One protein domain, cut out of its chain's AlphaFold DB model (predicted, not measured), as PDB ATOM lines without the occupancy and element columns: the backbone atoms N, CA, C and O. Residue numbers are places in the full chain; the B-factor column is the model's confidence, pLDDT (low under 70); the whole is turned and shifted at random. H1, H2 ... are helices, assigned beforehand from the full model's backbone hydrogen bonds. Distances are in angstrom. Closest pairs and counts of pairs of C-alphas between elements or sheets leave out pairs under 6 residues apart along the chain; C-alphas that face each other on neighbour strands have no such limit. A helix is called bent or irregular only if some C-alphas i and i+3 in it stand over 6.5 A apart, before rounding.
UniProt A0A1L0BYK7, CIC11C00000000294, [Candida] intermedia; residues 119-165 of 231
ATOM      1  N   ASP A 119     -39.078 -27.684 -11.751       84.94
ATOM      2  CA  ASP A 119     -39.883 -26.464 -11.736       84.94
ATOM      3  C   ASP A 119     -40.725 -26.390 -10.464       84.94
ATOM      4  O   ASP A 119     -40.765 -25.355  -9.788       84.94
ATOM      5  N   ARG A 120     -41.349 -27.504 -10.071       84.69
ATOM      6  CA  ARG A 120     -42.135 -27.573  -8.837       84.69
ATOM      7  C   ARG A 120     -41.274 -27.379  -7.591       84.69
ATOM      8  O   ARG A 120     -41.699 -26.690  -6.660       84.69
ATOM      9  N   ILE A 121     -40.067 -27.941  -7.560       84.88
ATOM     10  CA  ILE A 121     -39.144 -27.773  -6.428       84.88
ATOM     11  C   ILE A 121     -38.696 -26.310  -6.320       84.88
ATOM     12  O   ILE A 121     -38.717 -25.743  -5.225       84.88
ATOM     13  N   SER A 122     -38.398 -25.656  -7.448       84.62
ATOM     14  CA  SER A 122     -38.046 -24.230  -7.463       84.62
ATOM     15  C   SER A 122     -39.177 -23.336  -6.927       84.62
ATOM     16  O   SER A 122     -38.927 -22.403  -6.158       84.62
ATOM     17  N   GLN A 123     -40.438 -23.665  -7.238       89.38
ATOM     18  CA  GLN A 123     -41.612 -22.956  -6.720       89.38
ATOM     19  C   GLN A 123     -41.782 -23.146  -5.209       89.38
ATOM     20  O   GLN A 123     -42.136 -22.199  -4.508       89.38
ATOM     21  N   ILE A 124     -41.503 -24.343  -4.686       85.38
ATOM     22  CA  ILE A 124     -41.568 -24.627  -3.245       85.38
ATOM     23  C   ILE A 124     -40.487 -23.848  -2.489       85.38
ATOM     24  O   ILE A 124     -40.784 -23.264  -1.444       85.38
ATOM     25  N   ILE A 125     -39.270 -23.773  -3.037       87.69
ATOM     26  CA  ILE A 125     -38.172 -22.972  -2.472       87.69
ATOM     27  C   ILE A 125     -38.539 -21.482  -2.470       87.69
ATOM     28  O   ILE A 125     -38.331 -20.794  -1.470       87.69
ATOM     29  N   ALA A 126     -39.153 -20.988  -3.550       89.19
ATOM     30  CA  ALA A 126     -39.633 -19.609  -3.620       89.19
ATOM     31  C   ALA A 126     -40.744 -19.314  -2.593       89.19
ATOM     32  O   ALA A 126     -40.812 -18.204  -2.066       89.19
ATOM     33  N   ALA A 127     -41.603 -20.294  -2.287       90.56
ATOM     34  CA  ALA A 127     -42.673 -20.142  -1.300       90.56
ATOM     35  C   ALA A 127     -42.167 -20.210   0.151       90.56
ATOM     36  O   ALA A 127     -42.710 -19.532   1.026       90.56
ATOM     37  N   LYS A 128     -41.161 -21.049   0.426       90.88
ATOM     38  CA  LYS A 128     -40.570 -21.234   1.757       90.88
ATOM     39  C   LYS A 128     -39.045 -21.398   1.656       90.88
ATOM     40  O   LYS A 128     -38.574 -22.517   1.441       90.88
ATOM     41  N   PRO A 129     -38.268 -20.324   1.889       88.06
ATOM     42  CA  PRO A 129     -36.815 -20.359   1.724       88.06
ATOM     43  C   PRO A 129     -36.108 -21.234   2.767       88.06
ATOM     44  O   PRO A 129     -35.023 -21.735   2.502       88.06
ATOM     45  N   ASP A 130     -36.730 -21.487   3.922       85.88
ATOM     46  CA  ASP A 130     -36.159 -22.324   4.987       85.88
ATOM     47  C   ASP A 130     -35.927 -23.784   4.553       85.88
ATOM     48  O   ASP A 130     -35.121 -24.492   5.155       85.88
ATOM     49  N   LEU A 131     -36.627 -24.251   3.509       83.19
ATOM     50  CA  LEU A 131     -36.465 -25.604   2.968       83.19
ATOM     51  C   LEU A 131     -35.359 -25.709   1.907       83.19
ATOM     52  O   LEU A 131     -35.067 -26.822   1.467       83.19
ATOM     53  N   ALA A 132     -34.730 -24.598   1.510       82.69
ATOM     54  CA  ALA A 132     -33.662 -24.602   0.509       82.69
ATOM     55  C   ALA A 132     -32.515 -25.544   0.910       82.69
ATOM     56  O   ALA A 132     -32.104 -26.385   0.119       82.69
ATOM     57  N   ASP A 133     -32.099 -25.513   2.179       82.25
ATOM     58  CA  ASP A 133     -31.030 -26.367   2.714       82.25
ATOM     59  C   ASP A 133     -31.289 -27.875   2.545       82.25
ATOM     60  O   ASP A 133     -30.345 -28.666   2.491       82.25
ATOM     61  N   VAL A 134     -32.559 -28.286   2.507       82.50
ATOM     62  CA  VAL A 134     -32.973 -29.695   2.417       82.50
ATOM     63  C   VAL A 134     -33.250 -30.104   0.968       82.50
ATOM     64  O   VAL A 134     -32.992 -31.246   0.598       82.50
ATOM     65  N   LEU A 135     -33.751 -29.182   0.141       83.94
ATOM     66  CA  LEU A 135     -34.133 -29.438  -1.253       83.94
ATOM     67  C   LEU A 135     -32.985 -29.207  -2.252       83.94
ATOM     68  O   LEU A 135     -32.982 -29.802  -3.327       83.94
ATOM     69  N   ASP A 136     -31.971 -28.418  -1.891       83.19
ATOM     70  CA  ASP A 136     -30.769 -28.183  -2.701       83.19
ATOM     71  C   ASP A 136     -30.024 -29.475  -3.096       83.19
ATOM     72  O   ASP A 136     -29.610 -29.597  -4.254       83.19
ATOM     73  N   PRO A 137     -29.818 -30.456  -2.191       84.38
ATOM     74  CA  PRO A 137     -29.283 -31.767  -2.555       84.38
ATOM     75  C   PRO A 137     -30.107 -32.478  -3.634       84.38
ATOM     76  O   PRO A 137     -29.528 -33.060  -4.544       84.38
ATOM     77  N   VAL A 138     -31.439 -32.385  -3.578       82.94
ATOM     78  CA  VAL A 138     -32.349 -33.039  -4.537       82.94
ATOM     79  C   VAL A 138     -32.226 -32.406  -5.923       82.94
ATOM     80  O   VAL A 138     -32.132 -33.125  -6.914       82.94
ATOM     81  N   MET A 139     -32.117 -31.077  -5.998       81.94
ATOM     82  CA  MET A 139     -31.860 -30.367  -7.259       81.94
ATOM     83  C   MET A 139     -30.503 -30.744  -7.870       81.94
ATOM     84  O   MET A 139     -30.378 -30.896  -9.083       81.94
ATOM     85  N   LYS A 140     -29.473 -30.943  -7.036       82.56
ATOM     86  CA  LYS A 140     -28.143 -31.379  -7.496       82.56
ATOM     87  C   LYS A 140     -28.168 -32.803  -8.054       82.56
ATOM     88  O   LYS A 140     -27.533 -33.052  -9.078       82.56
ATOM     89  N   ILE A 141     -28.943 -33.698  -7.437       81.00
ATOM     90  CA  ILE A 141     -29.172 -35.066  -7.934       81.00
ATOM     91  C   ILE A 141     -29.919 -35.032  -9.273       81.00
ATOM     92  O   ILE A 141     -29.486 -35.688 -10.216       81.00
ATOM     93  N   ALA A 142     -30.980 -34.226  -9.382       79.81
ATOM     94  CA  ALA A 142     -31.749 -34.066 -10.620       79.81
ATOM     95  C   ALA A 142     -30.881 -33.559 -11.786       79.81
ATOM     96  O   ALA A 142     -30.938 -34.099 -12.887       79.81
ATOM     97  N   SER A 143     -29.978 -32.614 -11.505       79.31
ATOM     98  CA  SER A 143     -29.036 -32.063 -12.488       79.31
ATOM     99  C   SER A 143     -27.906 -33.017 -12.917       79.31
ATOM    100  O   SER A 143     -27.046 -32.635 -13.713       79.31
ATOM    101  N   GLY A 144     -27.871 -34.248 -12.389       77.06
ATOM    102  CA  GLY A 144     -26.882 -35.264 -12.753       77.06
ATOM    103  C   GLY A 144     -25.500 -35.064 -12.124       77.06
ATOM    104  O   GLY A 144     -24.511 -35.549 -12.670       77.06
ATOM    105  N   GLN A 145     -25.396 -34.344 -10.999       78.44
ATOM    106  CA  GLN A 145     -24.144 -34.305 -10.239       78.44
ATOM    107  C   GLN A 145     -23.880 -35.646  -9.549       78.44
ATOM    108  O   GLN A 145     -24.797 -36.271  -9.017       78.44
ATOM    109  N   ASP A 146     -22.606 -36.044  -9.488       77.25
ATOM    110  CA  ASP A 146     -22.205 -37.266  -8.795       77.25
ATOM    111  C   ASP A 146     -22.639 -37.213  -7.314       77.25
ATOM    112  O   ASP A 146     -22.213 -36.301  -6.586       77.25
ATOM    113  N   PRO A 147     -23.425 -38.196  -6.827       73.94
ATOM    114  CA  PRO A 147     -24.031 -38.166  -5.494       73.94
ATOM    115  C   PRO A 147     -22.998 -38.134  -4.358       73.94
ATOM    116  O   PRO A 147     -23.270 -37.594  -3.289       73.94
ATOM    117  N   ALA A 148     -21.776 -38.620  -4.601       74.88
ATOM    118  CA  ALA A 148     -20.663 -38.564  -3.649       74.88
ATOM    119  C   ALA A 148     -20.148 -37.136  -3.367       74.88
ATOM    120  O   ALA A 148     -19.446 -36.909  -2.383       74.88
ATOM    121  N   THR A 149     -20.477 -36.167  -4.224       77.94
ATOM    122  CA  THR A 149     -20.010 -34.773  -4.117       77.94
ATOM    123  C   THR A 149     -20.988 -33.895  -3.328       77.94
ATOM    124  O   THR A 149     -20.663 -32.768  -2.941       77.94
ATOM    125  N   ILE A 150     -22.198 -34.399  -3.075       79.75
ATOM    126  CA  ILE A 150     -23.288 -33.655  -2.450       79.75
ATOM    127  C   ILE A 150     -23.120 -33.714  -0.932       79.75
ATOM    128  O   ILE A 150     -23.227 -34.762  -0.303       79.75
ATOM    129  N   LYS A 151     -22.840 -32.559  -0.326       77.44
ATOM    130  CA  LYS A 151     -22.695 -32.445   1.128       77.44
ATOM    131  C   LYS A 151     -24.068 -32.492   1.794       77.44
ATOM    132  O   LYS A 151     -24.833 -31.538   1.686       77.44
ATOM    133  N   VAL A 152     -24.340 -33.580   2.504       79.31
ATOM    134  CA  VAL A 152     -25.514 -33.762   3.368       79.31
ATOM    135  C   VAL A 152     -25.072 -33.621   4.831       79.31
ATOM    136  O   VAL A 152     -23.904 -33.834   5.150       79.31
ATOM    137  N   LYS A 153     -25.970 -33.197   5.731       81.81
ATOM    138  CA  LYS A 153     -25.653 -33.104   7.168       81.81
ATOM    139  C   LYS A 153     -25.472 -34.510   7.751       81.81
ATOM    140  O   LYS A 153     -26.335 -35.361   7.559       81.81
ATOM    141  N   ASP A 154     -24.421 -34.711   8.544       81.44
ATOM    142  CA  ASP A 154     -24.116 -36.008   9.175       81.44
ATOM    143  C   ASP A 154     -25.238 -36.530  10.088       81.44
ATOM    144  O   ASP A 154     -25.346 -37.735  10.301       81.44
ATOM    145  N   SER A 155     -26.111 -35.650  10.594       82.31
ATOM    146  CA  SER A 155     -27.293 -36.042  11.375       82.31
ATOM    147  C   SER A 155     -28.224 -36.978  10.604       82.31
ATOM    148  O   SER A 155     -28.749 -37.918  11.189       82.31
ATOM    149  N   TYR A 156     -28.372 -36.779   9.293       82.56
ATOM    150  CA  TYR A 156     -29.223 -37.635   8.465       82.56
ATOM    151  C   TYR A 156     -28.651 -39.051   8.315       82.56
ATOM    152  O   TYR A 156     -29.409 -40.007   8.197       82.56
ATOM    153  N   ASN A 157     -27.325 -39.207   8.388       80.62
ATOM    154  CA  ASN A 157     -26.688 -40.526   8.375       80.62
ATOM    155  C   ASN A 157     -26.956 -41.290   9.677       80.62
ATOM    156  O   ASN A 157     -27.061 -42.512   9.661       80.62
ATOM    157  N   VAL A 158     -27.071 -40.575  10.803       80.38
ATOM    158  CA  VAL A 158     -27.464 -41.174  12.086       80.38
ATOM    159  C   VAL A 158     -28.918 -41.625  12.025       80.38
ATOM    160  O   VAL A 158     -29.197 -42.749  12.421       80.38
ATOM    161  N   ASP A 159     -29.817 -40.802  11.483       80.81
ATOM    162  CA  ASP A 159     -31.227 -41.171  11.321       80.81
ATOM    163  C   ASP A 159     -31.386 -42.398  10.412       80.81
ATOM    164  O   ASP A 159     -32.098 -43.333  10.767       80.81
ATOM    165  N   LEU A 160     -30.662 -42.445   9.289       79.94
ATOM    166  CA  LEU A 160     -30.663 -43.602   8.392       79.94
ATOM    167  C   LEU A 160     -30.120 -44.855   9.087       79.94
ATOM    168  O   LEU A 160     -30.750 -45.906   9.044       79.94
ATOM    169  N   ALA A 161     -28.995 -44.733   9.795       77.94
ATOM    170  CA  ALA A 161     -28.436 -45.839  10.561       77.94
ATOM    171  C   ALA A 161     -29.389 -46.307  11.667       77.94
ATOM    172  O   ALA A 161     -29.435 -47.493  11.956       77.94
ATOM    173  N   VAL A 162     -30.158 -45.413  12.289       77.25
ATOM    174  CA  VAL A 162     -31.182 -45.774  13.278       77.25
ATOM    175  C   VAL A 162     -32.340 -46.517  12.612       77.25
ATOM    176  O   VAL A 162     -32.782 -47.529  13.146       77.25
ATOM    177  N   ILE A 163     -32.799 -46.068  11.443       75.31
ATOM    178  CA  ILE A 163     -33.867 -46.732  10.682       75.31
ATOM    179  C   ILE A 163     -33.429 -48.132  10.226       75.31
ATOM    180  O   ILE A 163     -34.195 -49.079  10.353       75.31
ATOM    181  N   GLU A 164     -32.193 -48.284   9.748       74.00
ATOM    182  CA  GLU A 164     -31.660 -49.573   9.290       74.00
ATOM    183  C   GLU A 164     -31.242 -50.502  10.445       74.00
ATOM    184  O   GLU A 164     -31.376 -51.723  10.347       74.00
ATOM    185  N   ALA A 165     -30.705 -49.949  11.540       67.38
ATOM    186  CA  ALA A 165     -30.147 -50.720  12.653       67.38
ATOM    187  C   ALA A 165     -31.130 -50.982  13.795       67.38
ATOM    188  O   ALA A 165     -30.767 -51.717  14.716       67.38
TER     189      ALA A 165
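What this domain is: This is residues 119 to 165 of the 231 residues of the protein "CIC11C00000000294" of [Candida] intermedia (UniProt A0A1L0BYK7). A helical hairpin of H1 and H2 makes one end of this domain, and a third helix, H3, sticks out alone at the other end. Between them the long link of residues 143 to 153 folds back from the end of H2 and joins the two parts, and H3 touches neither helix of the hairpin. The printed part has 47 residues with three named helices, in the order H1, H2, H3, and no named strand; the class is all helix. The whole is loose, with a radius of gyration of the C-alphas of 12.6 A, and only just elongated, with spans of 36 by 23 by 14 A.

Where its parts are: Begin at C-alpha 119, at (-39.883, -26.464, -11.736), where H1 starts; it holds residues 119 to 127 and measures 12.5 A from first to last C-alpha. Step past Lys 128 and you come to H2, residues 129 to 142, which is the longest helix and runs 19.1 A from C-alpha 129 at (-36.815, -20.359, 1.724). H2 is irregular, but only just: C-alphas 130 and 133 are 6.9 A apart. In the stretch that follows, look for a short unnamed helical run at residues 147 to 149. H3 holds residues 154 to 165 and runs 16.3 A, ending at C-alpha 165 at (-30.147, -50.720, 12.653).

How they stand to each other: Look first at H1 and H2, which touch, with 5 pairs of C-alphas within 8 A. Their closest C-alphas are those of Ile 125 and Ala 132, 5.6 A apart. Their lines stand at a shallow tilt of 16 degrees, and they run opposite ways. Joined by a tight link of one residue, they form a helical hairpin, and their centres are 9.9 A apart. H3 is apart from H1 and apart from H2. In the backbones of H1 and H3, every O i to N i+4 pair is within hydrogen-bond range; in H2 6 of 10 are.

The domain as a whole: The two C-alphas farthest apart are those of Ala 126 and Ala 165, at 36.4 A, and the first and last printed C-alphas, of Asp 119 and Ala 165, are 35.7 A apart. The printed part has no cut. The link from H2 to H3, 11 residues, is long. Two stretches stand free: residues 126 to 131, of which 129 to 131 belong to H2, and residues 154 to 165, which belong to H3. Read the B-factor column for the model's confidence: the mean pLDDT of the printed part is 81.6, and one residue, Ala 165, is under 70.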